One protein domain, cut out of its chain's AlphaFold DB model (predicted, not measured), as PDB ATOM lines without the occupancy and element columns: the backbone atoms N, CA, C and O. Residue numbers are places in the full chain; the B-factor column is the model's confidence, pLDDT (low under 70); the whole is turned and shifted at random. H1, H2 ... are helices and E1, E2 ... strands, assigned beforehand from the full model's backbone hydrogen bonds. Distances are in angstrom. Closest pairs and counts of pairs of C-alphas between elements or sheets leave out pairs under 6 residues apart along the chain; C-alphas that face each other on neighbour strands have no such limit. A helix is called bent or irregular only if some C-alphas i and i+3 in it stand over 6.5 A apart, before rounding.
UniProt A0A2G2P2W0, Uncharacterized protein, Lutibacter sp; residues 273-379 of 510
ATOM      1  N   ARG A 273      57.667 123.210  51.689       73.06
ATOM      2  CA  ARG A 273      56.691 122.355  50.984       73.06
ATOM      3  C   ARG A 273      56.054 121.284  51.852       73.06
ATOM      4  O   ARG A 273      55.135 120.612  51.383       73.06
ATOM      5  N   ASP A 274      56.535 121.127  53.075       76.81
ATOM      6  CA  ASP A 274      56.053 120.105  53.980       76.81
ATOM      7  C   ASP A 274      54.597 120.378  54.376       76.81
ATOM      8  O   ASP A 274      54.273 121.294  55.137       76.81
ATOM      9  N   ASN A 275      53.691 119.580  53.817       82.06
ATOM     10  CA  ASN A 275      52.287 119.611  54.176       82.06
ATOM     11  C   ASN A 275      51.956 118.655  55.326       82.06
ATOM     12  O   ASN A 275      50.897 118.814  55.939       82.06
ATOM     13  N   ALA A 276      52.824 117.682  55.608       87.06
ATOM     14  CA  ALA A 276      52.636 116.692  56.659       87.06
ATOM     15  C   ALA A 276      52.953 117.269  58.047       87.06
ATOM     16  O   ALA A 276      52.256 116.952  59.011       87.06
ATOM     17  N   HIS A 277      53.934 118.168  58.137       91.38
ATOM     18  CA  HIS A 277      54.434 118.725  59.396       91.38
ATOM     19  C   HIS A 277      54.090 120.205  59.615       91.38
ATOM     20  O   HIS A 277      54.730 120.868  60.423       91.38
ATOM     21  N   LYS A 278      53.037 120.735  58.976       88.25
ATOM     22  CA  LYS A 278      52.602 122.142  59.168       88.25
ATOM     23  C   LYS A 278      52.336 122.527  60.622       88.25
ATOM     24  O   LYS A 278      52.425 123.696  60.975       88.25
ATOM     25  N   ASN A 279      51.973 121.541  61.436       91.00
ATOM     26  CA  ASN A 279      51.657 121.718  62.845       91.00
ATOM     27  C   ASN A 279      52.836 121.349  63.754       91.00
ATOM     28  O   ASN A 279      52.656 121.278  64.959       91.00
ATOM     29  N   VAL A 280      54.023 121.067  63.216       93.19
ATOM     30  CA  VAL A 280      55.223 120.773  64.006       93.19
ATOM     31  C   VAL A 280      56.034 122.054  64.146       93.19
ATOM     32  O   VAL A 280      56.365 122.695  63.151       93.19
ATOM     33  N   SER A 281      56.362 122.441  65.378       93.88
ATOM     34  CA  SER A 281      57.199 123.616  65.610       93.88
ATOM     35  C   SER A 281      58.626 123.375  65.112       93.88
ATOM     36  O   SER A 281      59.160 122.268  65.212       93.88
ATOM     37  N   CYS A 282      59.289 124.422  64.611       93.56
ATOM     38  CA  CYS A 282      60.661 124.312  64.105       93.56
ATOM     39  C   CYS A 282      61.619 123.741  65.164       93.56
ATOM     40  O   CYS A 282      62.489 122.933  64.838       93.56
ATOM     41  N   ALA A 283      61.421 124.105  66.435       95.38
ATOM     42  CA  ALA A 283      62.217 123.611  67.553       95.38
ATOM     43  C   ALA A 283      62.131 122.084  67.718       95.38
ATOM     44  O   ALA A 283      63.126 121.468  68.091       95.38
ATOM     45  N   THR A 284      60.997 121.455  67.388       95.62
ATOM     46  CA  THR A 284      60.850 119.988  67.422       95.62
ATOM     47  C   THR A 284      61.811 119.294  66.456       95.62
ATOM     48  O   THR A 284      62.354 118.239  66.785       95.62
ATOM     49  N   CYS A 285      62.061 119.897  65.289       92.62
ATOM     50  CA  CYS A 285      62.962 119.352  64.273       92.62
ATOM     51  C   CYS A 285      64.427 119.743  64.504       92.62
ATOM     52  O   CYS A 285      65.318 118.934  64.255       92.62
ATOM     53  N   HIS A 286      64.664 120.984  64.941       95.38
ATOM     54  CA  HIS A 286      65.990 121.606  64.942       95.38
ATOM     55  C   HIS A 286      66.737 121.551  66.280       95.38
ATOM     56  O   HIS A 286      67.934 121.831  66.296       95.38
ATOM     57  N   SER A 287      66.082 121.208  67.393       96.50
ATOM     58  CA  SER A 287      66.770 121.090  68.688       96.50
ATOM     59  C   SER A 287      67.591 119.802  68.741       96.50
ATOM     60  O   SER A 287      67.022 118.714  68.624       96.50
ATOM     61  N   SER A 288      68.909 119.902  68.943       96.06
ATOM     62  CA  SER A 288      69.787 118.723  68.977       96.06
ATOM     63  C   SER A 288      69.816 118.016  70.330       96.06
ATOM     64  O   SER A 288      70.097 116.820  70.392       96.06
ATOM     65  N   TRP A 289      69.472 118.712  71.416       96.31
ATOM     66  CA  TRP A 289      69.359 118.110  72.744       96.31
ATOM     67  C   TRP A 289      68.528 118.964  73.709       96.31
ATOM     68  O   TRP A 289      68.207 120.119  73.454       96.31
ATOM     69  N   THR A 290      68.158 118.398  74.848       95.12
ATOM     70  CA  THR A 290      67.525 119.098  75.959       95.12
ATOM     71  C   THR A 290      67.988 118.494  77.278       95.12
ATOM     72  O   THR A 290      68.379 117.323  77.322       95.12
ATOM     73  N   SER A 291      67.974 119.285  78.351       92.56
ATOM     74  CA  SER A 291      68.290 118.783  79.687       92.56
ATOM     75  C   SER A 291      67.189 117.848  80.182       92.56
ATOM     76  O   SER A 291      66.000 118.109  79.995       92.56
ATOM     77  N   ARG A 292      67.591 116.784  80.870       90.94
ATOM     78  CA  ARG A 292      66.697 115.849  81.547       90.94
ATOM     79  C   ARG A 292      67.062 115.753  83.017       90.94
ATOM     80  O   ARG A 292      68.234 115.720  83.377       90.94
ATOM     81  N   CYS A 293      66.025 115.733  83.841       88.44
ATOM     82  CA  CYS A 293      66.106 115.557  85.279       88.44
ATOM     83  C   CYS A 293      64.986 114.597  85.666       88.44
ATOM     84  O   CYS A 293      63.820 114.897  85.409       88.44
ATOM     85  N   ILE A 294      65.337 113.442  86.222       89.75
ATOM     86  CA  ILE A 294      64.372 112.409  86.622       89.75
ATOM     87  C   ILE A 294      64.629 111.984  88.067       89.75
ATOM     88  O   ILE A 294      65.741 112.147  88.574       89.75
ATOM     89  N   GLY A 295      63.590 111.456  88.717       83.06
ATOM     90  CA  GLY A 295      63.667 110.928  90.076       83.06
ATOM     91  C   GLY A 295      64.041 111.988  91.109       83.06
ATOM     92  O   GLY A 295      65.105 111.908  91.719       83.06
ATOM     93  N   CYS A 296      63.188 112.998  91.291       88.50
ATOM     94  CA  CYS A 296      63.376 114.002  92.335       88.50
ATOM     95  C   CYS A 296      62.583 113.644  93.611       88.50
ATOM     96  O   CYS A 296      61.448 113.168  93.558       88.50
ATOM     97  N   HIS A 297      63.177 113.855  94.780       91.38
ATOM     98  CA  HIS A 297      62.518 113.708  96.075       91.38
ATOM     99  C   HIS A 297      62.656 115.000  96.872       91.38
ATOM    100  O   HIS A 297      63.756 115.541  96.991       91.38
ATOM    101  N   ASN A 298      61.538 115.486  97.409       93.81
ATOM    102  CA  ASN A 298      61.488 116.675  98.247       93.81
ATOM    103  C   ASN A 298      61.040 116.300  99.657       93.81
ATOM    104  O   ASN A 298      59.948 115.758  99.839       93.81
ATOM    105  N   GLU A 299      61.852 116.665 100.645       95.50
ATOM    106  CA  GLU A 299      61.523 116.532 102.064       95.50
ATOM    107  C   GLU A 299      61.828 117.840 102.797       95.50
ATOM    108  O   GLU A 299      62.713 118.605 102.403       95.50
ATOM    109  N   PHE A 300      61.100 118.118 103.871       96.44
ATOM    110  CA  PHE A 300      61.343 119.272 104.716       96.44
ATOM    111  C   PHE A 300      62.210 118.891 105.916       96.44
ATOM    112  O   PHE A 300      61.767 118.213 106.844       96.44
ATOM    113  N   ASP A 301      63.436 119.405 105.942       95.75
ATOM    114  CA  ASP A 301      64.301 119.323 107.110       95.75
ATOM    115  C   ASP A 301      63.953 120.462 108.073       95.75
ATOM    116  O   ASP A 301      64.421 121.592 107.924       95.75
ATOM    117  N   LYS A 302      63.131 120.161 109.084       93.88
ATOM    118  CA  LYS A 302      62.742 121.105 110.149       93.88
ATOM    119  C   LYS A 302      63.899 121.523 111.063       93.88
ATOM    120  O   LYS A 302      63.764 122.499 111.812       93.88
ATOM    121  N   ASP A 303      64.993 120.766 111.064       94.25
ATOM    122  CA  ASP A 303      66.122 120.943 111.966       94.25
ATOM    123  C   ASP A 303      67.308 121.661 111.328       94.25
ATOM    124  O   ASP A 303      68.150 122.152 112.081       94.25
ATOM    125  N   GLU A 304      67.299 121.862 110.004       95.50
ATOM    126  CA  GLU A 304      68.232 122.726 109.271       95.50
ATOM    127  C   GLU A 304      68.365 124.098 109.967       95.50
ATOM    128  O   GLU A 304      67.438 124.922 109.917       95.50
ATOM    129  N   PRO A 305      69.499 124.370 110.644       92.88
ATOM    130  CA  PRO A 305      69.644 125.546 111.494       92.88
ATOM    131  C   PRO A 305      69.945 126.826 110.711       92.88
ATOM    132  O   PRO A 305      69.892 127.912 111.294       92.88
ATOM    133  N   ARG A 306      70.316 126.721 109.426       94.06
ATOM    134  CA  ARG A 306      70.681 127.857 108.567       94.06
ATOM    135  C   ARG A 306      69.989 127.779 107.208       94.06
ATOM    136  O   ARG A 306      70.617 127.988 106.171       94.06
ATOM    137  N   ALA A 307      68.683 127.538 107.226       94.12
ATOM    138  CA  ALA A 307      67.844 127.630 106.041       94.12
ATOM    139  C   ALA A 307      67.900 129.054 105.478       94.12
ATOM    140  O   ALA A 307      67.794 130.018 106.238       94.12
ATOM    141  N   PHE A 308      68.063 129.209 104.166       94.00
ATOM    142  CA  PHE A 308      68.087 130.528 103.540       94.00
ATOM    143  C   PHE A 308      66.803 130.775 102.758       94.00
ATOM    144  O   PHE A 308      66.476 130.056 101.821       94.00
ATOM    145  N   ASP A 309      66.098 131.825 103.152       94.44
ATOM    146  CA  ASP A 309      64.867 132.289 102.536       94.44
ATOM    147  C   ASP A 309      65.193 133.125 101.294       94.44
ATOM    148  O   ASP A 309      65.697 134.248 101.398       94.44
ATOM    149  N   LEU A 310      64.934 132.576 100.109       92.25
ATOM    150  CA  LEU A 310      65.274 133.209  98.839       92.25
ATOM    151  C   LEU A 310      64.395 134.416  98.519       92.25
ATOM    152  O   LEU A 310      64.837 135.244  97.721       92.25
ATOM    153  N   LEU A 311      63.206 134.552  99.114       92.62
ATOM    154  CA  LEU A 311      62.358 135.724  98.896       92.62
ATOM    155  C   LEU A 311      62.822 136.890  99.776       92.62
ATOM    156  O   LEU A 311      63.144 137.964  99.271       92.62
ATOM    157  N   ASP A 312      62.929 136.657 101.084       91.25
ATOM    158  CA  ASP A 312      63.262 137.709 102.052       91.25
ATOM    159  C   ASP A 312      64.776 137.967 102.166       91.25
ATOM    160  O   ASP A 312      65.197 138.956 102.773       91.25
ATOM    161  N   LYS A 313      65.604 137.080 101.598       90.19
ATOM    162  CA  LYS A 313      67.074 137.077 101.696       90.19
ATOM    163  C   LYS A 313      67.576 137.027 103.139       90.19
ATOM    164  O   LYS A 313      68.479 137.775 103.519       90.19
ATOM    165  N   LYS A 314      66.987 136.157 103.960       92.50
ATOM    166  CA  LYS A 314      67.338 136.015 105.381       92.50
ATOM    167  C   LYS A 314      67.565 134.560 105.763       92.50
ATOM    168  O   LYS A 314      66.938 133.658 105.217       92.50
ATOM    169  N   TYR A 315      68.440 134.345 106.738       95.50
ATOM    170  CA  TYR A 315      68.583 133.033 107.358       95.50
ATOM    171  C   TYR A 315      67.442 132.779 108.347       95.50
ATOM    172  O   TYR A 315      66.997 133.685 109.056       95.50
ATOM    173  N   GLY A 316      66.996 131.533 108.400       93.62
ATOM    174  CA  GLY A 316      65.999 131.013 109.319       93.62
ATOM    175  C   GLY A 316      66.278 129.548 109.652       93.62
ATOM    176  O   GLY A 316      67.358 129.027 109.378       93.62
ATOM    177  N   LYS A 317      65.283 128.891 110.250       93.94
ATOM    178  CA  LYS A 317      65.300 127.455 110.544       93.94
ATOM    179  C   LYS A 317      64.286 126.743 109.650       93.94
ATOM    180  O   LYS A 317      63.210 127.292 109.412       93.94
ATOM    181  N   GLY A 318      64.611 125.529 109.221       95.00
ATOM    182  CA  GLY A 318      63.712 124.678 108.452       95.00
ATOM    183  C   GLY A 318      63.779 124.953 106.952       95.00
ATOM    184  O   GLY A 318      63.532 126.089 106.521       95.00
ATOM    185  N   GLN A 319      64.106 123.933 106.160       96.31
ATOM    186  CA  GLN A 319      64.257 124.064 104.713       96.31
ATOM    187  C   GLN A 319      63.732 122.843 103.967       96.31
ATOM    188  O   GLN A 319      64.026 121.711 104.347       96.31
ATOM    189  N   TRP A 320      63.050 123.074 102.849       96.62
ATOM    190  CA  TRP A 320      62.881 122.035 101.838       96.62
ATOM    191  C   TRP A 320      64.233 121.652 101.229       96.62
ATOM    192  O   TRP A 320      65.027 122.514 100.841       96.62
ATOM    193  N   LYS A 321      64.498 120.351 101.153       94.62
ATOM    194  CA  LYS A 321      65.667 119.761 100.505       94.62
ATOM    195  C   LYS A 321      65.207 119.003  99.273       94.62
ATOM    196  O   LYS A 321      64.255 118.231  99.335       94.62
ATOM    197  N   GLU A 322      65.901 119.241  98.169       91.44
ATOM    198  CA  GLU A 322      65.700 118.525  96.918       91.44
ATOM    199  C   GLU A 322      66.826 117.504  96.735       91.44
ATOM    200  O   GLU A 322      68.009 117.848  96.811       91.44
ATOM    201  N   TYR A 323      66.455 116.259  96.459       90.56
ATOM    202  CA  TYR A 323      67.369 115.195  96.075       90.56
ATOM    203  C   TYR A 323      67.051 114.768  94.653       90.56
ATOM    204  O   TYR A 323      65.918 114.403  94.356       90.56
ATOM    205  N   VAL A 324      68.051 114.797  93.778       87.06
ATOM    206  CA  VAL A 324      67.897 114.433  92.367       87.06
ATOM    207  C   VAL A 324      68.627 113.124  92.100       87.06
ATOM    208  O   VAL A 324      69.797 112.992  92.458       87.06
ATOM    209  N   ALA A 325      67.951 112.175  91.453       86.69
ATOM    210  CA  ALA A 325      68.544 110.899  91.072       86.69
ATOM    211  C   ALA A 325      69.486 111.038  89.869       86.69
ATOM    212  O   ALA A 325      70.613 110.545  89.912       86.69
ATOM    213  N   GLU A 326      69.049 111.713  88.802       89.69
ATOM    214  CA  GLU A 326      69.829 111.794  87.565       89.69
ATOM    215  C   GLU A 326      69.674 113.142  86.847       89.69
ATOM    216  O   GLU A 326      68.562 113.619  86.611       89.69
ATOM    217  N   PHE A 327      70.814 113.702  86.425       91.44
ATOM    218  CA  PHE A 327      70.893 114.742  85.401       91.44
ATOM    219  C   PHE A 327      71.499 114.174  84.120       91.44
ATOM    220  O   PHE A 327      72.632 113.687  84.118       91.44
ATOM    221  N   SER A 328      70.779 114.306  83.012       92.12
ATOM    222  CA  SER A 328      71.221 113.832  81.701       92.12
ATOM    223  C   SER A 328      70.743 114.747  80.571       92.12
ATOM    224  O   SER A 328      70.255 115.861  80.794       92.12
ATOM    225  N   SER A 329      70.948 114.311  79.333       94.12
ATOM    226  CA  SER A 329      70.498 114.997  78.126       94.12
ATOM    227  C   SER A 329      70.019 113.990  77.100       94.12
ATOM    228  O   SER A 329      70.633 112.938  76.937       94.12
ATOM    229  N   SER A 330      68.995 114.347  76.338       93.50
ATOM    230  CA  SER A 330      68.607 113.600  75.140       93.50
ATOM    231  C   SER A 330      68.010 114.538  74.106       93.50
ATOM    232  O   SER A 330      67.830 115.724  74.368       93.50
ATOM    233  N   LEU A 331      67.634 114.009  72.946       94.56
ATOM    234  CA  LEU A 331      66.666 114.708  72.110       94.56
ATOM    235  C   LEU A 331      65.350 114.903  72.885       94.56
ATOM    236  O   LEU A 331      65.011 114.056  73.723       94.56
ATOM    237  N   PRO A 332      64.608 115.991  72.630       95.19
ATOM    238  CA  PRO A 332      63.366 116.245  73.340       95.19
ATOM    239  C   PRO A 332      62.293 115.211  72.992       95.19
ATOM    240  O   PRO A 332      62.185 114.759  71.840       95.19
ATOM    241  N   ALA A 333      61.466 114.901  73.995       96.88
ATOM    242  CA  ALA A 333      60.165 114.292  73.767       96.88
ATOM    243  C   ALA A 333      59.275 115.261  72.980       96.88
ATOM    244  O   ALA A 333      59.574 116.451  72.871       96.88
ATOM    245  N   MET A 334      58.186 114.761  72.411       97.50
ATOM    246  CA  MET A 334      57.229 115.582  71.679       97.50
ATOM    247  C   MET A 334      55.883 115.547  72.389       97.50
ATOM    248  O   MET A 334      55.390 114.483  72.762       97.50
ATOM    249  N   GLY A 335      55.289 116.721  72.563       97.06
ATOM    250  CA  GLY A 335      53.943 116.870  73.091       97.06
ATOM    251  C   GLY A 335      53.064 117.660  72.142       97.06
ATOM    252  O   GLY A 335      53.533 118.283  71.191       97.06
ATOM    253  N   VAL A 336      51.769 117.614  72.408       97.12
ATOM    254  CA  VAL A 336      50.746 118.317  71.653       97.12
ATOM    255  C   VAL A 336      50.242 119.482  72.486       97.12
ATOM    256  O   VAL A 336      49.629 119.275  73.534       97.12
ATOM    257  N   ARG A 337      50.446 120.698  71.986       96.00
ATOM    258  CA  ARG A 337      49.724 121.883  72.434       96.00
ATOM    259  C   ARG A 337      48.397 121.971  71.695       96.00
ATOM    260  O   ARG A 337      48.374 121.851  70.472       96.00
ATOM    261  N   GLU A 338      47.302 122.175  72.410       94.69
ATOM    262  CA  GLU A 338      45.960 122.269  71.842       94.69
ATOM    263  C   GLU A 338      45.179 123.392  72.523       94.69
ATOM    264  O   GLU A 338      44.853 123.327  73.705       94.69
ATOM    265  N   ASN A 339      44.891 124.445  71.762       91.44
ATOM    266  CA  ASN A 339      44.177 125.622  72.238       91.44
ATOM    267  C   ASN A 339      43.320 126.227  71.107       91.44
ATOM    268  O   ASN A 339      43.134 125.627  70.049       91.44
ATOM    269  N   ASN A 340      42.781 127.429  71.327       88.69
ATOM    270  CA  ASN A 340      41.918 128.107  70.353       88.69
ATOM    271  C   ASN A 340      42.631 128.482  69.039       88.69
ATOM    272  O   ASN A 340      41.956 128.715  68.038       88.69
ATOM    273  N   GLU A 341      43.964 128.568  69.034       85.31
ATOM    274  CA  GLU A 341      44.773 128.863  67.843       85.31
ATOM    275  C   GLU A 341      44.982 127.608  66.984       85.31
ATOM    276  O   GLU A 341      45.194 127.700  65.776       85.31
ATOM    277  N   GLY A 342      44.849 126.427  67.589       91.50
ATOM    278  CA  GLY A 342      44.922 125.151  66.906       91.50
ATOM    279  C   GLY A 342      45.698 124.119  67.705       91.50
ATOM    280  O   GLY A 342      45.739 124.136  68.936       91.50
ATOM    281  N   LYS A 343      46.293 123.186  66.969       94.75
ATOM    282  CA  LYS A 343      47.012 122.046  67.522       94.75
ATOM    283  C   LYS A 343      48.421 122.003  66.956       94.75
ATOM    284  O   LYS A 343      48.566 121.896  65.738       94.75
ATOM    285  N   TYR A 344      49.417 122.009  67.833       95.31
ATOM    286  CA  TYR A 344      50.833 122.088  67.484       95.31
ATOM    287  C   TYR A 344      51.645 121.022  68.219       95.31
ATOM    288  O   TYR A 344      51.329 120.666  69.349       95.31
ATOM    289  N   ILE A 345      52.681 120.494  67.574       96.88
ATOM    290  CA  ILE A 345      53.639 119.559  68.161       96.88
ATOM    291  C   ILE A 345      54.882 120.350  68.553       96.88
ATOM    292  O   ILE A 345      55.519 120.976  67.702       96.88
ATOM    293  N   GLU A 346      55.220 120.315  69.838       96.81
ATOM    294  CA  GLU A 346      56.317 121.080  70.434       96.81
ATOM    295  C   GLU A 346      57.226 120.175  71.282       96.81
ATOM    296  O   GLU A 346      56.780 119.117  71.749       96.81
ATOM    297  N   PRO A 347      58.494 120.573  71.512       97.06
ATOM    298  CA  PRO A 347      59.376 119.861  72.424       97.06
ATOM    299  C   PRO A 347      58.788 119.795  73.836       97.06
ATOM    300  O   PRO A 347      58.279 120.782  74.370       97.06
ATOM    301  N   ALA A 348      58.920 118.631  74.456       96.69
ATOM    302  CA  ALA A 348      58.550 118.354  75.830       96.69
ATOM    303  C   ALA A 348      59.769 117.850  76.607       96.69
ATOM    304  O   ALA A 348      60.598 117.099  76.079       96.69
ATOM    305  N   ILE A 349      59.849 118.227  77.880       95.06
ATOM    306  CA  ILE A 349      60.859 117.733  78.820       95.06
ATOM    307  C   ILE A 349      60.201 117.240  80.107       95.06
ATOM    308  O   ILE A 349      59.118 117.732  80.442       95.06
ATOM    309  N   PRO A 350      60.856 116.342  80.867       93.56
ATOM    310  CA  PRO A 350      60.520 116.140  82.270       93.56
ATOM    311  C   PRO A 350      60.497 117.494  82.992       93.56
ATOM    312  O   PRO A 350      61.520 118.171  83.082       93.56
ATOM    313  N   GLY A 351      59.315 117.917  83.438       87.62
ATOM    314  CA  GLY A 351      59.142 119.146  84.207       87.62
ATOM    315  C   GLY A 351      59.269 118.849  85.695       87.62
ATOM    316  O   GLY A 351      60.141 119.384  86.372       87.62
ATOM    317  N   MET A 352      58.410 117.955  86.181       90.00
ATOM    318  CA  MET A 352      58.350 117.489  87.562       90.00
ATOM    319  C   MET A 352      58.069 115.989  87.558       90.00
ATOM    320  O   MET A 352      56.928 115.580  87.371       90.00
ATOM    321  N   ILE A 353      59.107 115.172  87.727       92.88
ATOM    322  CA  ILE A 353      58.971 113.744  88.040       92.88
ATOM    323  C   ILE A 353      59.502 113.588  89.452       92.88
ATOM    324  O   ILE A 353      60.715 113.483  89.656       92.88
ATOM    325  N   LEU A 354      58.604 113.735  90.423       93.06
ATOM    326  CA  LEU A 354      59.024 113.908  91.800       93.06
ATOM    327  C   LEU A 354      58.038 113.372  92.825       93.06
ATOM    328  O   LEU A 354      56.831 113.299  92.596       93.06
ATOM    329  N   THR A 355      58.592 113.047  93.986       94.75
ATOM    330  CA  THR A 355      57.846 112.801  95.218       94.75
ATOM    331  C   THR A 355      57.992 113.986  96.169       94.75
ATOM    332  O   THR A 355      59.058 114.599  96.246       94.75
ATOM    333  N   ILE A 356      56.921 114.305  96.894       95.75
ATOM    334  CA  ILE A 356      56.893 115.344  97.928       95.75
ATOM    335  C   ILE A 356      56.426 114.709  99.226       95.75
ATOM    336  O   ILE A 356      55.277 114.276  99.312       95.75
ATOM    337  N   ASP A 357      57.277 114.697 100.246       95.62
ATOM    338  CA  ASP A 357      56.863 114.360 101.605       95.62
ATOM    339  C   ASP A 357      56.272 115.597 102.295       95.62
ATOM    340  O   ASP A 357      56.970 116.384 102.937       95.62
ATOM    341  N   LYS A 358      54.957 115.781 102.185       94.00
ATOM    342  CA  LYS A 358      54.222 116.870 102.854       94.00
ATOM    343  C   LYS A 358      54.104 116.639 104.363       94.00
ATOM    344  O   LYS A 358      53.905 117.587 105.134       94.00
ATOM    345  N   GLY A 359      54.229 115.387 104.798       92.44
ATOM    346  CA  GLY A 359      54.214 114.994 106.202       92.44
ATOM    347  C   GLY A 359      55.369 115.621 106.970       92.44
ATOM    348  O   GLY A 359      55.152 116.216 108.029       92.44
ATOM    349  N   SER A 360      56.559 115.604 106.368       93.56
ATOM    350  CA  SER A 360      57.775 116.209 106.920       93.56
ATOM    351  C   SER A 360      57.610 117.699 107.282       93.56
ATOM    352  O   SER A 360      58.128 118.153 108.305       93.56
ATOM    353  N   TYR A 361      56.802 118.452 106.522       93.94
ATOM    354  CA  TYR A 361      56.492 119.859 106.808       93.94
ATOM    355  C   TYR A 361      55.458 120.037 107.926       93.94
ATOM    356  O   TYR A 361      55.545 120.960 108.736       93.94
ATOM    357  N   THR A 362      54.462 119.152 107.982       90.44
ATOM    358  CA  THR A 362      53.355 119.226 108.954       90.44
ATOM    359  C   THR A 362      53.669 118.555 110.294       90.44
ATOM    360  O   THR A 362      52.840 118.577 111.205       90.44
ATOM    361  N   GLY A 363      54.878 118.007 110.447       88.00
ATOM    362  CA  GLY A 363      55.345 117.354 111.670       88.00
ATOM    363  C   GLY A 363      54.884 115.903 111.824       88.00
ATOM    364  O   GLY A 363      54.990 115.366 112.926       88.00
ATOM    365  N   LYS A 364      54.383 115.290 110.745       90.44
ATOM    366  CA  LYS A 364      54.113 113.848 110.662       90.44
ATOM    367  C   LYS A 364      55.418 113.058 110.510       90.44
ATOM    368  O   LYS A 364      56.485 113.649 110.326       90.44
ATOM    369  N   GLU A 365      55.341 111.731 110.603       87.88
ATOM    370  CA  GLU A 365      56.507 110.891 110.321       87.88
ATOM    371  C   GLU A 365      56.890 110.980 108.835       87.88
ATOM    372  O   GLU A 365      56.031 111.108 107.960       87.88
ATOM    373  N   ILE A 366      58.197 110.936 108.555       87.12
ATOM    374  CA  ILE A 366      58.714 110.935 107.181       87.12
ATOM    375  C   ILE A 366      58.141 109.718 106.448       87.12
ATOM    376  O   ILE A 366      58.189 108.596 106.955       87.12
ATOM    377  N   GLY A 367      57.596 109.946 105.258       87.88
ATOM    378  CA  GLY A 367      56.947 108.930 104.436       87.88
ATOM    379  C   GLY A 367      55.450 108.735 104.699       87.88
ATOM    380  O   GLY A 367      54.807 108.005 103.947       87.88
ATOM    381  N   GLU A 368      54.865 109.375 105.719       90.00
ATOM    382  CA  GLU A 368      53.449 109.184 106.077       90.00
ATOM    383  C   GLU A 368      52.483 109.907 105.117       90.00
ATOM    384  O   GLU A 368      51.363 109.450 104.890       90.00
ATOM    385  N   ASP A 369      52.902 111.035 104.538       93.12
ATOM    386  CA  ASP A 369      52.085 111.867 103.641       93.12
ATOM    387  C   ASP A 369      52.909 112.290 102.422       93.12
ATOM    388  O   ASP A 369      53.378 113.426 102.309       93.12
ATOM    389  N   VAL A 370      53.114 111.322 101.527       94.00
ATOM    390  CA  VAL A 370      53.880 111.480 100.288       94.00
ATOM    391  C   VAL A 370      52.932 111.561  99.096       94.00
ATOM    392  O   VAL A 370      52.048 110.719  98.940       94.00
ATOM    393  N   SER A 371      53.127 112.554  98.227       94.19
ATOM    394  CA  SER A 371      52.510 112.583  96.897       94.19
ATOM    395  C   SER A 371      53.551 112.378  95.804       94.19
ATOM    396  O   SER A 371      54.703 112.781  95.947       94.19
ATOM    397  N   PHE A 372      53.138 111.750  94.705       94.38
ATOM    398  CA  PHE A 372      53.941 111.586  93.500       94.38
ATOM    399  C   PHE A 372      53.296 112.343  92.342       94.38
ATOM    400  O   PHE A 372      52.082 112.268  92.143       94.38
ATOM    401  N   HIS A 373      54.115 113.054  91.572       94.38
ATOM    402  CA  HIS A 373      53.684 113.797  90.397       94.38
ATOM    403  C   HIS A 373      54.624 113.531  89.225       94.38
ATOM    404  O   HIS A 373      55.845 113.558  89.373       94.38
ATOM    405  N   ARG A 374      54.025 113.333  88.048       94.06
ATOM    406  CA  ARG A 374      54.715 113.198  86.764       94.06
ATOM    407  C   ARG A 374      54.130 114.190  85.766       94.06
ATOM    408  O   ARG A 374      53.136 113.914  85.097       94.06
ATOM    409  N   LEU A 375      54.756 115.355  85.675       94.75
ATOM    410  CA  LEU A 375      54.375 116.446  84.790       94.75
ATOM    411  C   LEU A 375      55.500 116.733  83.798       94.75
ATOM    412  O   LEU A 375      56.625 117.035  84.194       94.75
ATOM    413  N   TYR A 376      55.199 116.697  82.504       95.69
ATOM    414  CA  TYR A 376      56.109 117.213  81.480       95.69
ATOM    415  C   TYR A 376      55.794 118.674  81.184       95.69
ATOM    416  O   TYR A 376      54.641 119.109  81.248       95.69
ATOM    417  N   ALA A 377      56.820 119.436  80.833       94.81
ATOM    418  CA  ALA A 377      56.681 120.832  80.454       94.81
ATOM    419  C   ALA A 377      56.933 121.006  78.951       94.81
ATOM    420  O   ALA A 377      57.882 120.404  78.432       94.81
ATOM    421  N   PRO A 378      56.138 121.836  78.250       94.88
ATOM    422  CA  PRO A 378      56.553 122.340  76.950       94.88
ATOM    423  C   PRO A 378      57.825 123.170  77.132       94.88
ATOM    424  O   PRO A 378      57.968 123.890  78.123       94.88
ATOM    425  N   ASN A 379      58.761 123.059  76.194       92.12
ATOM    426  CA  ASN A 379      60.057 123.712  76.313       92.12
ATOM    427  C   ASN A 379      60.541 124.279  74.976       92.12
ATOM    428  O   ASN A 379      60.332 123.676  73.926       92.12
TER     429      ASN A 379
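AT A GLANCE: This is residues 273 to 379 of the 510 residues of an uncharacterized protein of Lutibacter sp (UniProt A0A2G2P2W0). A long, narrow, twisted ribbon of strands makes the length of this domain, with E1, E4, E7 and the later part of E6 side by side along it. At one end the bent first part of E6 turns off with E5 as a hairpin, H1 packs near that bend, and residues 273 to 277 lengthen this end as a tail; at the other end lie the small hairpin of E2 and E3 and the short helix H2. The 107 printed residues hold two named helices and seven named strands, in the order H1 E1 E2 E3 E4 E5 E6 H2 E7, and the class is mostly strand. The five-stranded sheet is branched and mixed. The whole is a rod spanning 62 by 29 by 29 A, only just loose, close to extended, with a radius of gyration of the C-alphas of 19.3 A.

IN THESE COORDINATES: The longest strand is E6, residues 342 to 357, 38.2 A from first to last C-alpha; it bends by 77 degrees at residue 345. E1, residues 290 to 301, spans 31.3 A from C-alpha 290 at (67.525, 119.098, 75.959) and bends by 58 degrees at residue 295. E4, residues 319 to 330, spans 31.7 A and bends by 55 degrees at residue 325. E7, residues 370 to 378, spans 25.9 A and ends with C-alpha 378 at (56.553, 122.340, 76.950). E5 is residues 333 to 339, 19.7 A. The short elements are E2, residues 307 to 309, and E3, residues 314 to 316, 6.5 A each, H1, residues 282 to 286, 6.0 A, and H2, residues 358 to 362, 6.6 A.

HOW THE PARTS SIT: E6 has three neighbours: E1 beside its residues 353 to 357 and E5 beside 342 to 348 lie on one side of it, E7 on the other side. E6 and E7 are antiparallel, with N 354 and O 373 3.0 A apart. E1 and E6 are parallel, N 298 to O 355 being 2.9 A. E5 and E6 form an antiparallel hairpin, with N 337 and O 344 at 2.8 A. E4, an edge strand, is antiparallel to E1, with N 297 and O 323 at 2.8 A. The hairpin E2 and E3 has N 307 and O 316 at 2.9 A; the closest C-alphas of E2 and E4, Ala 307 and Gln 319, are 5.2 A apart. H1 is on the branched sheet at a height of 7.4 A, only just over none of its strands, with 2 of its 5 C-alphas falling on E6; its closest C-alpha pair to E6 is Thr 284 and Pro 347, 5.2 A. H2 is on it too, at a height of 4.4 A, only just above the sheet's level, with Phe 300 of E1 and Ser 360 the closest C-alphas, 5.2 A. In H1 and H2 every O i to N i+4 pair is within hydrogen-bond range.

THE WHOLE: The C-alphas of Arg 273 and Pro 305, the two farthest apart, are 62.0 A from each other. The printed part has no cut and no long link. Its mean pLDDT is 92.6, and no printed residue is under 70.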